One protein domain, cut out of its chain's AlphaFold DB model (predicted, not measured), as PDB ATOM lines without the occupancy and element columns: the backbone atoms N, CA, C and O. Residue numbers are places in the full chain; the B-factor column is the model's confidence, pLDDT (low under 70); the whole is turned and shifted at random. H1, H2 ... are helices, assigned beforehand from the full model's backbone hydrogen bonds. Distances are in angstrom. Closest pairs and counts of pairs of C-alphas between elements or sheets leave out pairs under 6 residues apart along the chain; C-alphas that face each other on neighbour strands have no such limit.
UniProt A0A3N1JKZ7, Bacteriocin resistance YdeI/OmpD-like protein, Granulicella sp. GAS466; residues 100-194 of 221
ATOM      1  N   GLU A 100       2.508  49.929 -31.820       95.81
ATOM      2  CA  GLU A 100       3.479  48.895 -31.472       95.81
ATOM      3  C   GLU A 100       3.518  47.780 -32.530       95.81
ATOM      4  O   GLU A 100       4.597  47.347 -32.932       95.81
ATOM      5  N   VAL A 101       2.352  47.366 -33.040       95.81
ATOM      6  CA  VAL A 101       2.237  46.366 -34.112       95.81
ATOM      7  C   VAL A 101       2.647  46.974 -35.449       95.81
ATOM      8  O   VAL A 101       3.424  46.375 -36.189       95.81
ATOM      9  N   GLU A 102       2.180  48.185 -35.754       95.62
ATOM     10  CA  GLU A 102       2.454  48.860 -37.022       95.62
ATOM     11  C   GLU A 102       3.964  49.027 -37.271       95.62
ATOM     12  O   GLU A 102       4.457  48.758 -38.370       95.62
ATOM     13  N   ARG A 103       4.726  49.398 -36.232       95.44
ATOM     14  CA  ARG A 103       6.194  49.508 -36.286       95.44
ATOM     15  C   ARG A 103       6.872  48.194 -36.671       95.44
ATOM     16  O   ARG A 103       7.839  48.218 -37.430       95.44
ATOM     17  N   LEU A 104       6.376  47.062 -36.169       95.69
ATOM     18  CA  LEU A 104       6.911  45.740 -36.495       95.69
ATOM     19  C   LEU A 104       6.515  45.317 -37.917       95.69
ATOM     20  O   LEU A 104       7.367  44.857 -38.677       95.69
ATOM     21  N   LEU A 105       5.262  45.551 -38.321       95.81
ATOM     22  CA  LEU A 105       4.784  45.242 -39.675       95.81
ATOM     23  C   LEU A 105       5.527  46.039 -40.758       95.81
ATOM     24  O   LEU A 105       5.815  45.502 -41.826       95.81
ATOM     25  N   LYS A 106       5.897  47.299 -40.487       95.19
ATOM     26  CA  LYS A 106       6.682  48.144 -41.411       95.19
ATOM     27  C   LYS A 106       8.032  47.527 -41.792       95.19
ATOM     28  O   LYS A 106       8.524  47.785 -42.887       95.19
ATOM     29  N   ARG A 107       8.609  46.682 -40.931       93.81
ATOM     30  CA  ARG A 107       9.898  46.011 -41.172       93.81
ATOM     31  C   ARG A 107       9.786  44.802 -42.104       93.81
ATOM     32  O   ARG A 107      10.798  44.355 -42.628       93.81
ATOM     33  N   ASN A 108       8.582  44.271 -42.330       93.25
ATOM     34  CA  ASN A 108       8.380  43.079 -43.150       93.25
ATOM     35  C   ASN A 108       7.088  43.179 -43.980       93.25
ATOM     36  O   ASN A 108       5.979  42.940 -43.498       93.25
ATOM     37  N   ARG A 109       7.238  43.468 -45.281       94.19
ATOM     38  CA  ARG A 109       6.106  43.612 -46.216       94.19
ATOM     39  C   ARG A 109       5.267  42.338 -46.354       94.19
ATOM     40  O   ARG A 109       4.061  42.441 -46.559       94.19
ATOM     41  N   ALA A 110       5.880  41.155 -46.270       93.62
ATOM     42  CA  ALA A 110       5.148  39.893 -46.359       93.62
ATOM     43  C   ALA A 110       4.270  39.682 -45.120       93.62
ATOM     44  O   ALA A 110       3.096  39.352 -45.258       93.62
ATOM     45  N   LEU A 111       4.811  39.964 -43.933       94.00
ATOM     46  CA  LEU A 111       4.066  39.919 -42.677       94.00
ATOM     47  C   LEU A 111       2.916  40.933 -42.659       94.00
ATOM     48  O   LEU A 111       1.816  40.600 -42.226       94.00
ATOM     49  N   LYS A 112       3.142  42.153 -43.170       95.25
ATOM     50  CA  LYS A 112       2.086  43.168 -43.302       95.25
ATOM     51  C   LYS A 112       0.926  42.663 -44.166       95.25
ATOM     52  O   LYS A 112      -0.212  42.684 -43.708       95.25
ATOM     53  N   ARG A 113       1.213  42.148 -45.367       94.38
ATOM     54  CA  ARG A 113       0.180  41.575 -46.251       94.38
ATOM     55  C   ARG A 113      -0.565  40.424 -45.585       94.38
ATOM     56  O   ARG A 113      -1.770  40.295 -45.743       94.38
ATOM     57  N   TRP A 114       0.146  39.600 -44.823       94.06
ATOM     58  CA  TRP A 114      -0.453  38.483 -44.106       94.06
ATOM     59  C   TRP A 114      -1.373  38.959 -42.966       94.06
ATOM     60  O   TRP A 114      -2.486  38.459 -42.824       94.06
ATOM     61  N   TYR A 115      -0.980  39.993 -42.210       94.31
ATOM     62  CA  TYR A 115      -1.847  40.658 -41.225       94.31
ATOM     63  C   TYR A 115      -3.113  41.243 -41.871       94.31
ATOM     64  O   TYR A 115      -4.213  41.115 -41.333       94.31
ATOM     65  N   GLU A 116      -2.973  41.851 -43.050       92.44
ATOM     66  CA  GLU A 116      -4.080  42.425 -43.822       92.44
ATOM     67  C   GLU A 116      -5.085  41.356 -44.312       92.44
ATOM     68  O   GLU A 116      -6.206  41.687 -44.684       92.44
ATOM     69  N   GLN A 117      -4.770  40.062 -44.234       91.56
ATOM     70  CA  GLN A 117      -5.742  38.998 -44.521       91.56
ATOM     71  C   GLN A 117      -6.636  38.651 -43.321       91.56
ATOM     72  O   GLN A 117      -7.633  37.943 -43.475       91.56
ATOM     73  N   PHE A 118      -6.324  39.135 -42.112       91.25
ATOM     74  CA  PHE A 118      -7.204  38.937 -40.964       91.25
ATOM     75  C   PHE A 118      -8.519  39.690 -41.124       91.25
ATOM     76  O   PHE A 118      -8.541  40.865 -41.494       91.25
ATOM     77  N   ASN A 119      -9.614  39.011 -40.769       87.88
ATOM     78  CA  ASN A 119     -10.932  39.627 -40.707       87.88
ATOM     79  C   ASN A 119     -11.001  40.678 -39.586       87.88
ATOM     80  O   ASN A 119     -10.190  40.683 -38.654       87.88
ATOM     81  N   TYR A 120     -12.016  41.539 -39.663       86.50
ATOM     82  CA  TYR A 120     -12.230  42.612 -38.697       86.50
ATOM     83  C   TYR A 120     -12.210  42.136 -37.236       86.50
ATOM     84  O   TYR A 120     -11.542  42.753 -36.412       86.50
ATOM     85  N   SER A 121     -12.903  41.037 -36.909       86.75
ATOM     86  CA  SER A 121     -12.996  40.550 -35.525       86.75
ATOM     87  C   SER A 121     -11.620  40.197 -34.975       86.75
ATOM     88  O   SER A 121     -11.258  40.647 -33.896       86.75
ATOM     89  N   THR A 122     -10.819  39.461 -35.748       90.56
ATOM     90  CA  THR A 122      -9.456  39.101 -35.351       90.56
ATOM     91  C   THR A 122      -8.577  40.337 -35.175       90.56
ATOM     92  O   THR A 122      -7.842  40.424 -34.192       90.56
ATOM     93  N   ARG A 123      -8.666  41.322 -36.080       93.12
ATOM     94  CA  ARG A 123      -7.914  42.577 -35.929       93.12
ATOM     95  C   ARG A 123      -8.364  43.374 -34.704       93.12
ATOM     96  O   ARG A 123      -7.511  43.914 -34.006       93.12
ATOM     97  N   LYS A 124      -9.665  43.401 -34.397       91.19
ATOM     98  CA  LYS A 124     -10.203  44.089 -33.216       91.19
ATOM     99  C   LYS A 124      -9.798  43.406 -31.910       91.19
ATOM    100  O   LYS A 124      -9.467  44.090 -30.944       91.19
ATOM    101  N   ASP A 125      -9.769  42.076 -31.885       92.12
ATOM    102  CA  ASP A 125      -9.271  41.307 -30.741       92.12
ATOM    103  C   ASP A 125      -7.778  41.556 -30.513       92.12
ATOM    104  O   ASP A 125      -7.353  41.753 -29.375       92.12
ATOM    105  N   ILE A 126      -6.992  41.614 -31.594       94.19
ATOM    106  CA  ILE A 126      -5.584  42.023 -31.547       94.19
ATOM    107  C   ILE A 126      -5.468  43.435 -30.972       94.19
ATOM    108  O   ILE A 126      -4.751  43.625 -29.997       94.19
ATOM    109  N   GLU A 127      -6.186  44.413 -31.526       94.62
ATOM    110  CA  GLU A 127      -6.171  45.802 -31.057       94.62
ATOM    111  C   GLU A 127      -6.462  45.879 -29.552       94.62
ATOM    112  O   GLU A 127      -5.672  46.440 -28.790       94.62
ATOM    113  N   LYS A 128      -7.554  45.247 -29.105       93.62
ATOM    114  CA  LYS A 128      -7.946  45.191 -27.694       93.62
ATOM    115  C   LYS A 128      -6.869  44.529 -26.837       93.62
ATOM    116  O   LYS A 128      -6.517  45.062 -25.787       93.62
ATOM    117  N   HIS A 129      -6.331  43.391 -27.273       94.44
ATOM    118  CA  HIS A 129      -5.299  42.669 -26.538       94.44
ATOM    119  C   HIS A 129      -4.007  43.484 -26.418       94.44
ATOM    120  O   HIS A 129      -3.399  43.508 -25.352       94.44
ATOM    121  N   ILE A 130      -3.581  44.188 -27.464       95.75
ATOM    122  CA  ILE A 130      -2.386  45.034 -27.384       95.75
ATOM    123  C   ILE A 130      -2.634  46.260 -26.501       95.75
ATOM    124  O   ILE A 130      -1.736  46.639 -25.760       95.75
ATOM    125  N   ARG A 131      -3.830  46.865 -26.531       94.81
ATOM    126  CA  ARG A 131      -4.143  48.089 -25.766       94.81
ATOM    127  C   ARG A 131      -4.500  47.856 -24.297       94.81
ATOM    128  O   ARG A 131      -4.406  48.790 -23.509       94.81
ATOM    129  N   GLU A 132      -4.908  46.647 -23.922       94.88
ATOM    130  CA  GLU A 132      -5.339  46.320 -22.554       94.88
ATOM    131  C   GLU A 132      -4.297  46.667 -21.460       94.88
ATOM    132  O   GLU A 132      -4.694  47.210 -20.426       94.88
ATOM    133  N   PRO A 133      -2.980  46.416 -21.625       95.25
ATOM    134  CA  PRO A 133      -1.992  46.813 -20.631       95.25
ATOM    135  C   PRO A 133      -1.778  48.328 -20.589       95.25
ATOM    136  O   PRO A 133      -1.503  48.978 -21.602       95.25
ATOM    137  N   LYS A 134      -1.764  48.878 -19.371       92.31
ATOM    138  CA  LYS A 134      -1.429  50.292 -19.136       92.31
ATOM    139  C   LYS A 134       0.035  50.611 -19.473       92.31
ATOM    140  O   LYS A 134       0.316  51.675 -20.022       92.31
ATOM    141  N   SER A 135       0.958  49.687 -19.186       96.12
ATOM    142  CA  SER A 135       2.395  49.860 -19.453       96.12
ATOM    143  C   SER A 135       2.712  49.754 -20.945       96.12
ATOM    144  O   SER A 135       2.355  48.761 -21.582       96.12
ATOM    145  N   ALA A 136       3.438  50.743 -21.476       94.12
ATOM    146  CA  ALA A 136       3.931  50.740 -22.852       94.12
ATOM    147  C   ALA A 136       4.837  49.533 -23.144       94.12
ATOM    148  O   ALA A 136       4.711  48.918 -24.198       94.12
ATOM    149  N   GLU A 137       5.680  49.143 -22.189       95.94
ATOM    150  CA  GLU A 137       6.551  47.970 -22.305       95.94
ATOM    151  C   GLU A 137       5.733  46.688 -22.516       95.94
ATOM    152  O   GLU A 137       5.997  45.904 -23.426       95.94
ATOM    153  N   SER A 138       4.665  46.505 -21.735       96.56
ATOM    154  CA  SER A 138       3.775  45.350 -21.880       96.56
ATOM    155  C   SER A 138       3.050  45.334 -23.226       96.56
ATOM    156  O   SER A 138       2.823  44.254 -23.775       96.56
ATOM    157  N   ARG A 139       2.697  46.503 -23.780       96.94
ATOM    158  CA  ARG A 139       2.099  46.593 -25.123       96.94
ATOM    159  C   ARG A 139       3.088  46.181 -26.208       96.94
ATOM    160  O   ARG A 139       2.728  45.378 -27.067       96.94
ATOM    161  N   VAL A 140       4.337  46.650 -26.120       96.94
ATOM    162  CA  VAL A 140       5.428  46.238 -27.021       96.94
ATOM    163  C   VAL A 140       5.635  44.727 -26.947       96.94
ATOM    164  O   VAL A 140       5.565  44.054 -27.970       96.94
ATOM    165  N   LYS A 141       5.750  44.166 -25.739       96.31
ATOM    166  CA  LYS A 141       5.928  42.723 -25.539       96.31
ATOM    167  C   LYS A 141       4.783  41.890 -26.126       96.31
ATOM    168  O   LYS A 141       5.023  40.824 -26.691       96.31
ATOM    169  N   ARG A 142       3.527  42.340 -25.999       96.62
ATOM    170  CA  ARG A 142       2.379  41.659 -26.628       96.62
ATOM    171  C   ARG A 142       2.418  41.773 -28.155       96.62
ATOM    172  O   ARG A 142       2.071  40.810 -28.834       96.62
ATOM    173  N   ALA A 143       2.854  42.910 -28.697       96.62
ATOM    174  CA  ALA A 143       2.995  43.104 -30.140       96.62
ATOM    175  C   ALA A 143       4.092  42.201 -30.728       96.62
ATOM    176  O   ALA A 143       3.873  41.569 -31.759       96.62
ATOM    177  N   GLU A 144       5.228  42.074 -30.042       96.06
ATOM    178  CA  GLU A 144       6.310  41.158 -30.417       96.06
ATOM    179  C   GLU A 144       5.841  39.703 -30.411       96.06
ATOM    180  O   GLU A 144       6.027  39.001 -31.399       96.06
ATOM    181  N   GLN A 145       5.145  39.271 -29.354       95.94
ATOM    182  CA  GLN A 145       4.587  37.914 -29.265       95.94
ATOM    183  C   GLN A 145       3.568  37.623 -30.368       95.94
ATOM    184  O   GLN A 145       3.524  36.515 -30.905       95.94
ATOM    185  N   LEU A 146       2.732  38.605 -30.712       96.06
ATOM    186  CA  LEU A 146       1.811  38.481 -31.834       96.06
ATOM    187  C   LEU A 146       2.582  38.275 -33.140       96.06
ATOM    188  O   LEU A 146       2.281  37.340 -33.875       96.06
ATOM    189  N   VAL A 147       3.569  39.124 -33.422       95.69
ATOM    190  CA  VAL A 147       4.362  39.058 -34.654       95.69
ATOM    191  C   VAL A 147       5.159  37.758 -34.744       95.69
ATOM    192  O   VAL A 147       5.135  37.115 -35.789       95.69
ATOM    193  N   GLU A 148       5.785  37.318 -33.654       95.44
ATOM    194  CA  GLU A 148       6.458  36.019 -33.554       95.44
ATOM    195  C   GLU A 148       5.500  34.875 -33.910       95.44
ATOM    196  O   GLU A 148       5.775  34.078 -34.807       95.44
ATOM    197  N   ARG A 149       4.321  34.843 -33.279       95.81
ATOM    198  CA  ARG A 149       3.279  33.845 -33.549       95.81
ATOM    199  C   ARG A 149       2.844  33.840 -35.016       95.81
ATOM    200  O   ARG A 149       2.592  32.773 -35.572       95.81
ATOM    201  N   MET A 150       2.713  35.013 -35.630       95.88
ATOM    202  CA  MET A 150       2.345  35.137 -37.040       95.88
ATOM    203  C   MET A 150       3.448  34.611 -37.956       95.88
ATOM    204  O   MET A 150       3.148  33.870 -38.886       95.88
ATOM    205  N   MET A 151       4.712  34.941 -37.684       95.06
ATOM    206  CA  MET A 151       5.849  34.454 -38.471       95.06
ATOM    207  C   MET A 151       5.974  32.930 -38.393       95.06
ATOM    208  O   MET A 151       6.083  32.288 -39.433       95.06
ATOM    209  N   LEU A 152       5.842  32.349 -37.197       95.50
ATOM    210  CA  LEU A 152       5.815  30.894 -37.017       95.50
ATOM    211  C   LEU A 152       4.652  30.246 -37.780       95.50
ATOM    212  O   LEU A 152       4.810  29.180 -38.364       95.50
ATOM    213  N   ALA A 153       3.477  30.884 -37.810       95.88
ATOM    214  CA  ALA A 153       2.350  30.385 -38.594       95.88
ATOM    215  C   ALA A 153       2.600  30.486 -40.109       95.88
ATOM    216  O   ALA A 153       2.292  29.542 -40.826       95.88
ATOM    217  N   MET A 154       3.189  31.584 -40.594       94.69
ATOM    218  CA  MET A 154       3.572  31.749 -42.003       94.69
ATOM    219  C   MET A 154       4.597  30.703 -42.450       94.69
ATOM    220  O   MET A 154       4.505  30.179 -43.557       94.69
ATOM    221  N   GLU A 155       5.577  30.403 -41.601       94.44
ATOM    222  CA  GLU A 155       6.537  29.324 -41.829       94.44
ATOM    223  C   GLU A 155       5.835  27.964 -41.793       94.44
ATOM    224  O   GLU A 155       5.972  27.190 -42.732       94.44
ATOM    225  N   GLY A 156       4.971  27.750 -40.797       93.25
ATOM    226  CA  GLY A 156       4.123  26.567 -40.628       93.25
ATOM    227  C   GLY A 156       3.217  26.233 -41.820       93.25
ATOM    228  O   GLY A 156       2.832  25.078 -42.015       93.25
ATOM    229  N   GLU A 157       2.835  27.245 -42.606       91.56
ATOM    230  CA  GLU A 157       2.064  27.091 -43.846       91.56
ATOM    231  C   GLU A 157       2.917  26.527 -44.992       91.56
ATOM    232  O   GLU A 157       2.378  25.866 -45.879       91.56
ATOM    233  N   ARG A 158       4.232  26.773 -44.971       91.31
ATOM    234  CA  ARG A 158       5.198  26.290 -45.971       91.31
ATOM    235  C   ARG A 158       5.789  24.949 -45.563       91.31
ATOM    236  O   ARG A 158       5.825  24.019 -46.362       91.31
ATOM    237  N   GLU A 159       6.223  24.862 -44.314       93.69
ATOM    238  CA  GLU A 159       6.809  23.680 -43.711       93.69
ATOM    239  C   GLU A 159       6.054  23.338 -42.432       93.69
ATOM    240  O   GLU A 159       5.942  24.142 -41.512       93.69
ATOM    241  N   LEU A 160       5.514  22.120 -42.365       93.12
ATOM    242  CA  LEU A 160       4.757  21.683 -41.199       93.12
ATOM    243  C   LEU A 160       5.633  21.722 -39.941       93.12
ATOM    244  O   LEU A 160       6.730  21.165 -39.962       93.12
ATOM    245  N   PRO A 161       5.153  22.266 -38.812       94.88
ATOM    246  CA  PRO A 161       5.925  22.235 -37.581       94.88
ATOM    247  C   PRO A 161       6.145  20.794 -37.101       94.88
ATOM    248  O   PRO A 161       5.244  19.962 -37.273       94.88
ATOM    249  N   PRO A 162       7.272  20.492 -36.424       95.44
ATOM    250  CA  PRO A 162       7.605  19.135 -35.982       95.44
ATOM    251  C   PRO A 162       6.472  18.424 -35.230       95.44
ATOM    252  O   PRO A 162       6.208  17.252 -35.478       95.44
ATOM    253  N   ILE A 163       5.729  19.156 -34.391       94.94
ATOM    254  CA  ILE A 163       4.586  18.623 -33.635       94.94
ATOM    255  C   ILE A 163       3.474  18.052 -34.533       94.94
ATOM    256  O   ILE A 163       2.885  17.025 -34.210       94.94
ATOM    257  N   LEU A 164       3.205  18.677 -35.686       96.19
ATOM    258  CA  LEU A 164       2.245  18.162 -36.665       96.19
ATOM    259  C   LEU A 164       2.872  17.099 -37.562       96.19
ATOM    260  O   LEU A 164       2.184  16.155 -37.936       96.19
ATOM    261  N   GLN A 165       4.166  17.209 -37.886       96.19
ATOM    262  CA  GLN A 165       4.858  16.167 -38.648       96.19
ATOM    263  C   GLN A 165       4.797  14.816 -37.928       96.19
ATOM    264  O   GLN A 165       4.447  13.819 -38.555       96.19
ATOM    265  N   VAL A 166       5.102  14.787 -36.625       95.88
ATOM    266  CA  VAL A 166       5.021  13.573 -35.799       95.88
ATOM    267  C   VAL A 166       3.588  13.045 -35.780       95.88
ATOM    268  O   VAL A 166       3.354  11.905 -36.178       95.88
ATOM    269  N   ALA A 167       2.610  13.896 -35.455       94.81
ATOM    270  CA  ALA A 167       1.213  13.477 -35.377       94.81
ATOM    271  C   ALA A 167       0.654  12.945 -36.712       94.81
ATOM    272  O   ALA A 167      -0.150  12.015 -36.737       94.81
ATOM    273  N   PHE A 168       1.085  13.502 -37.845       96.00
ATOM    274  CA  PHE A 168       0.665  13.042 -39.172       96.00
ATOM    275  C   PHE A 168       1.391  11.780 -39.637       96.00
ATOM    276  O   PHE A 168       0.851  11.064 -40.478       96.00
ATOM    277  N   ARG A 169       2.585  11.482 -39.110       95.31
ATOM    278  CA  ARG A 169       3.224  10.170 -39.310       95.31
ATOM    279  C   ARG A 169       2.454   9.081 -38.568       95.31
ATOM    280  O   ARG A 169       2.215   8.027 -39.141       95.31
ATOM    281  N   GLU A 170       2.021   9.362 -37.340       94.81
ATOM    282  CA  GLU A 170       1.196   8.445 -36.543       94.81
ATOM    283  C   GLU A 170      -0.218   8.278 -37.115       94.81
ATOM    284  O   GLU A 170      -0.807   7.203 -37.022       94.81
ATOM    285  N   ARG A 171      -0.774   9.334 -37.728       95.25
ATOM    286  CA  ARG A 171      -2.107   9.323 -38.351       95.25
ATOM    287  C   ARG A 171      -2.070   9.866 -39.785       95.25
ATOM    288  O   ARG A 171      -2.461  11.014 -40.011       95.25
ATOM    289  N   PRO A 172      -1.674   9.050 -40.781       94.88
ATOM    290  CA  PRO A 172      -1.544   9.493 -42.173       94.88
ATOM    291  C   PRO A 172      -2.834  10.061 -42.783       94.88
ATOM    292  O   PRO A 172      -2.781  10.997 -43.580       94.88
ATOM    293  N   GLU A 173      -4.004   9.562 -42.372       95.44
ATOM    294  CA  GLU A 173      -5.309  10.091 -42.800       95.44
ATOM    295  C   GLU A 173      -5.508  11.573 -42.440       95.44
ATOM    296  O   GLU A 173      -6.116  12.324 -43.204       95.44
ATOM    297  N   ALA A 174      -4.930  12.033 -41.325       96.19
ATOM    298  CA  ALA A 174      -4.971  13.437 -40.936       96.19
ATOM    299  C   ALA A 174      -4.160  14.315 -41.897       96.19
ATOM    300  O   ALA A 174      -4.556  15.443 -42.176       96.19
ATOM    301  N   LYS A 175      -3.063  13.800 -42.468       95.81
ATOM    302  CA  LYS A 175      -2.267  14.536 -43.462       95.81
ATOM    303  C   LYS A 175      -3.081  14.836 -44.719       95.81
ATOM    304  O   LYS A 175      -3.044  15.961 -45.213       95.81
ATOM    305  N   VAL A 176      -3.842  13.850 -45.200       95.25
ATOM    306  CA  VAL A 176      -4.742  14.007 -46.357       95.25
ATOM    307  C   VAL A 176      -5.788  15.080 -46.064       95.25
ATOM    308  O   VAL A 176      -5.977  16.012 -46.844       95.25
ATOM    309  N   GLY A 177      -6.416  15.008 -44.890       96.38
ATOM    310  CA  GLY A 177      -7.391  16.004 -44.460       96.38
ATOM    311  C   GLY A 177      -6.818  17.410 -44.311       96.38
ATOM    312  O   GLY A 177      -7.450  18.381 -44.713       96.38
ATOM    313  N   TRP A 178      -5.594  17.529 -43.796       96.38
ATOM    314  CA  TRP A 178      -4.886  18.802 -43.676       96.38
ATOM    315  C   TRP A 178      -4.608  19.438 -45.043       96.38
ATOM    316  O   TRP A 178      -4.747  20.651 -45.212       96.38
ATOM    317  N   GLN A 179      -4.242  18.628 -46.039       94.44
ATOM    318  CA  GLN A 179      -4.056  19.092 -47.416       94.44
ATOM    319  C   GLN A 179      -5.382  19.544 -48.048       94.44
ATOM    320  O   GLN A 179      -5.394  20.540 -48.767       94.44
ATOM    321  N   ALA A 180      -6.491  18.882 -47.710       95.38
ATOM    322  CA  ALA A 180      -7.835  19.242 -48.167       95.38
ATOM    323  C   ALA A 180      -8.450  20.462 -47.445       95.38
ATOM    324  O   ALA A 180      -9.413  21.045 -47.940       95.38
ATOM    325  N   MET A 181      -7.920  20.872 -46.287       95.75
ATOM    326  CA  MET A 181      -8.363  22.089 -45.597       95.75
ATOM    327  C   MET A 181      -8.109  23.353 -46.430       95.75
ATOM    328  O   MET A 181      -7.185  23.428 -47.242       95.75
ATOM    329  N   THR A 182      -8.886  24.403 -46.173       94.38
ATOM    330  CA  THR A 182      -8.598  25.735 -46.718       94.38
ATOM    331  C   THR A 182      -7.377  26.354 -46.035       94.38
ATOM    332  O   THR A 182      -7.020  26.004 -44.905       94.38
ATOM    333  N   GLU A 183      -6.744  27.326 -46.695       91.81
ATOM    334  CA  GLU A 183      -5.635  28.100 -46.117       91.81
ATOM    335  C   GLU A 183      -6.026  28.733 -44.774       91.81
ATOM    336  O   GLU A 183      -5.288  28.633 -43.796       91.81
ATOM    337  N   VAL A 184      -7.239  29.289 -44.688       91.50
ATOM    338  CA  VAL A 184      -7.772  29.911 -43.467       91.50
ATOM    339  C   VAL A 184      -7.897  28.902 -42.321       91.50
ATOM    340  O   VAL A 184      -7.574  29.231 -41.177       91.50
ATOM    341  N   GLN A 185      -8.332  27.670 -42.604       94.00
ATOM    342  CA  GLN A 185      -8.424  26.608 -41.596       94.00
ATOM    343  C   GLN A 185      -7.039  26.216 -41.073       94.00
ATOM    344  O   GLN A 185      -6.812  26.246 -39.860       94.00
ATOM    345  N   ARG A 186      -6.093  25.914 -41.976       95.69
ATOM    346  CA  ARG A 186      -4.712  25.565 -41.599       95.69
ATOM    347  C   ARG A 186      -4.058  26.673 -40.779       95.69
ATOM    348  O   ARG A 186      -3.527  26.410 -39.699       95.69
ATOM    349  N   ARG A 187      -4.184  27.923 -41.232       95.38
ATOM    350  CA  ARG A 187      -3.707  29.114 -40.521       95.38
ATOM    351  C   ARG A 187      -4.266  29.208 -39.109       95.38
ATOM    352  O   ARG A 187      -3.521  29.454 -38.163       95.38
ATOM    353  N   GLY A 188      -5.573  29.001 -38.950       94.81
ATOM    354  CA  GLY A 188      -6.232  29.022 -37.645       94.81
ATOM    355  C   GLY A 188      -5.657  27.986 -36.675       94.81
ATOM    356  O   GLY A 188      -5.449  28.287 -35.495       94.81
ATOM    357  N   HIS A 189      -5.335  26.787 -37.169       96.94
ATOM    358  CA  HIS A 189      -4.671  25.755 -36.374       96.94
ATOM    359  C   HIS A 189      -3.235  26.136 -36.008       96.94
ATOM    360  O   HIS A 189      -2.893  26.072 -34.827       96.94
ATOM    361  N   LEU A 190      -2.430  26.600 -36.967       97.25
ATOM    362  CA  LEU A 190      -1.040  27.010 -36.735       97.25
ATOM    363  C   LEU A 190      -0.946  28.166 -35.737       97.25
ATOM    364  O   LEU A 190      -0.254  28.059 -34.724       97.25
ATOM    365  N   LEU A 191      -1.734  29.226 -35.940       95.62
ATOM    366  CA  LEU A 191      -1.880  30.299 -34.960       95.62
ATOM    367  C   LEU A 191      -2.313  29.735 -33.609       95.62
ATOM    368  O   LEU A 191      -1.795  30.144 -32.573       95.62
ATOM    369  N   GLY A 192      -3.278  28.820 -33.583       94.75
ATOM    370  CA  GLY A 192      -3.733  28.167 -32.361       94.75
ATOM    371  C   GLY A 192      -2.615  27.458 -31.598       94.75
ATOM    372  O   GLY A 192      -2.569  27.580 -30.382       94.75
ATOM    373  N   ILE A 193      -1.728  26.750 -32.296       96.19
ATOM    374  CA  ILE A 193      -0.590  26.030 -31.715       96.19
ATOM    375  C   ILE A 193       0.450  27.029 -31.196       96.19
ATOM    376  O   ILE A 193       0.740  27.048 -30.003       96.19
ATOM    377  N   PHE A 194       0.952  27.926 -32.048       95.75
ATOM    378  CA  PHE A 194       2.024  28.859 -31.676       95.75
ATOM    379  C   PHE A 194       1.594  29.953 -30.694       95.75
ATOM    380  O   PHE A 194       2.439  30.629 -30.116       95.75
TER     381      PHE A 194
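This is residues 100 to 194 of the 221 residues of the protein "Bacteriocin resistance YdeI/OmpD-like protein" of Granulicella sp. GAS466 (UniProt A0A3N1JKZ7). One long helix, H4, makes the spine of an elongated, all-helix domain: H1 and H3 pack on its first part, with H2 close by, and H7 crosses its later part. H5 and H6 lie beyond the last residue of H4 as a V at the far end of the long axis, and from there the printed part folds back through H7 to H4. The printed part has 95 residues with seven named helices, H1 to H7 in order along the chain, and no named strand. It is only just loose, close to compact, with a radius of gyration of the C-alphas of 15.1 A and spans of 46 by 24 by 21 A.

Find C-alpha 136 at (3.931, 50.740, -22.852); from there H4 runs through residues 136 to 158 to C-alpha 158 at (5.198, 26.290, -45.971), 33.7 A away. Before it come H1, residues 100 to 105, H2, residues 109 to 115, and H3, residues 120 to 131, which is 16.2 A long. After it come H5, residues 162 to 170, and H6, residues 172 to 180, 12.5 A and 13.1 A long. Look last for H7, residues 183 to 194, which runs 16.4 A to C-alpha 194 at (2.024, 28.859, -31.676).

Begin at H4, the hub, which touches H1, H3 and H7; the helix packing is mostly crossed, their lines at steep tilts, but only just, with one of these three pairs at a shallow tilt. H1 touches residues 139 to 147 of H4 at a shallow tilt of 29 degrees, the same way; the closest C-alphas, of Val 101 and Ala 143, are 5.2 A apart. H3 and H4 form a helical hairpin, opposite ways at a steep tilt of 38 degrees, where the closest C-alphas, of Ile 130 and Arg 139, are 5.3 A apart. H7 touches residues 149 to 157 of H4 at a steep tilt of 52 degrees, opposite ways; look at the closest C-alphas, of Ala 153 and Leu 190, 5.1 A apart. H2 and H4 are close but not clearly touching, with the C-alphas of Leu 111 and Met 151 closest at 7.1 A. H5 and H6 are also close but not clearly touching, with the C-alphas of Phe 168 and Lys 175 closest at 5.4 A. H4 is apart from both H5 and H6. Every O i to N i+4 pair is within hydrogen-bond range in H2, H3, H5, H6 and H7, against 1 of 2 in H1 and 18 of 19 in H4.

The two C-alphas farthest apart, of Lys 134 and Pro 172, are 46.9 A from each other. The printed part has no cut, and its six links between helices are tight. The mean pLDDT of the printed part is 94.6, and no printed residue is under 70.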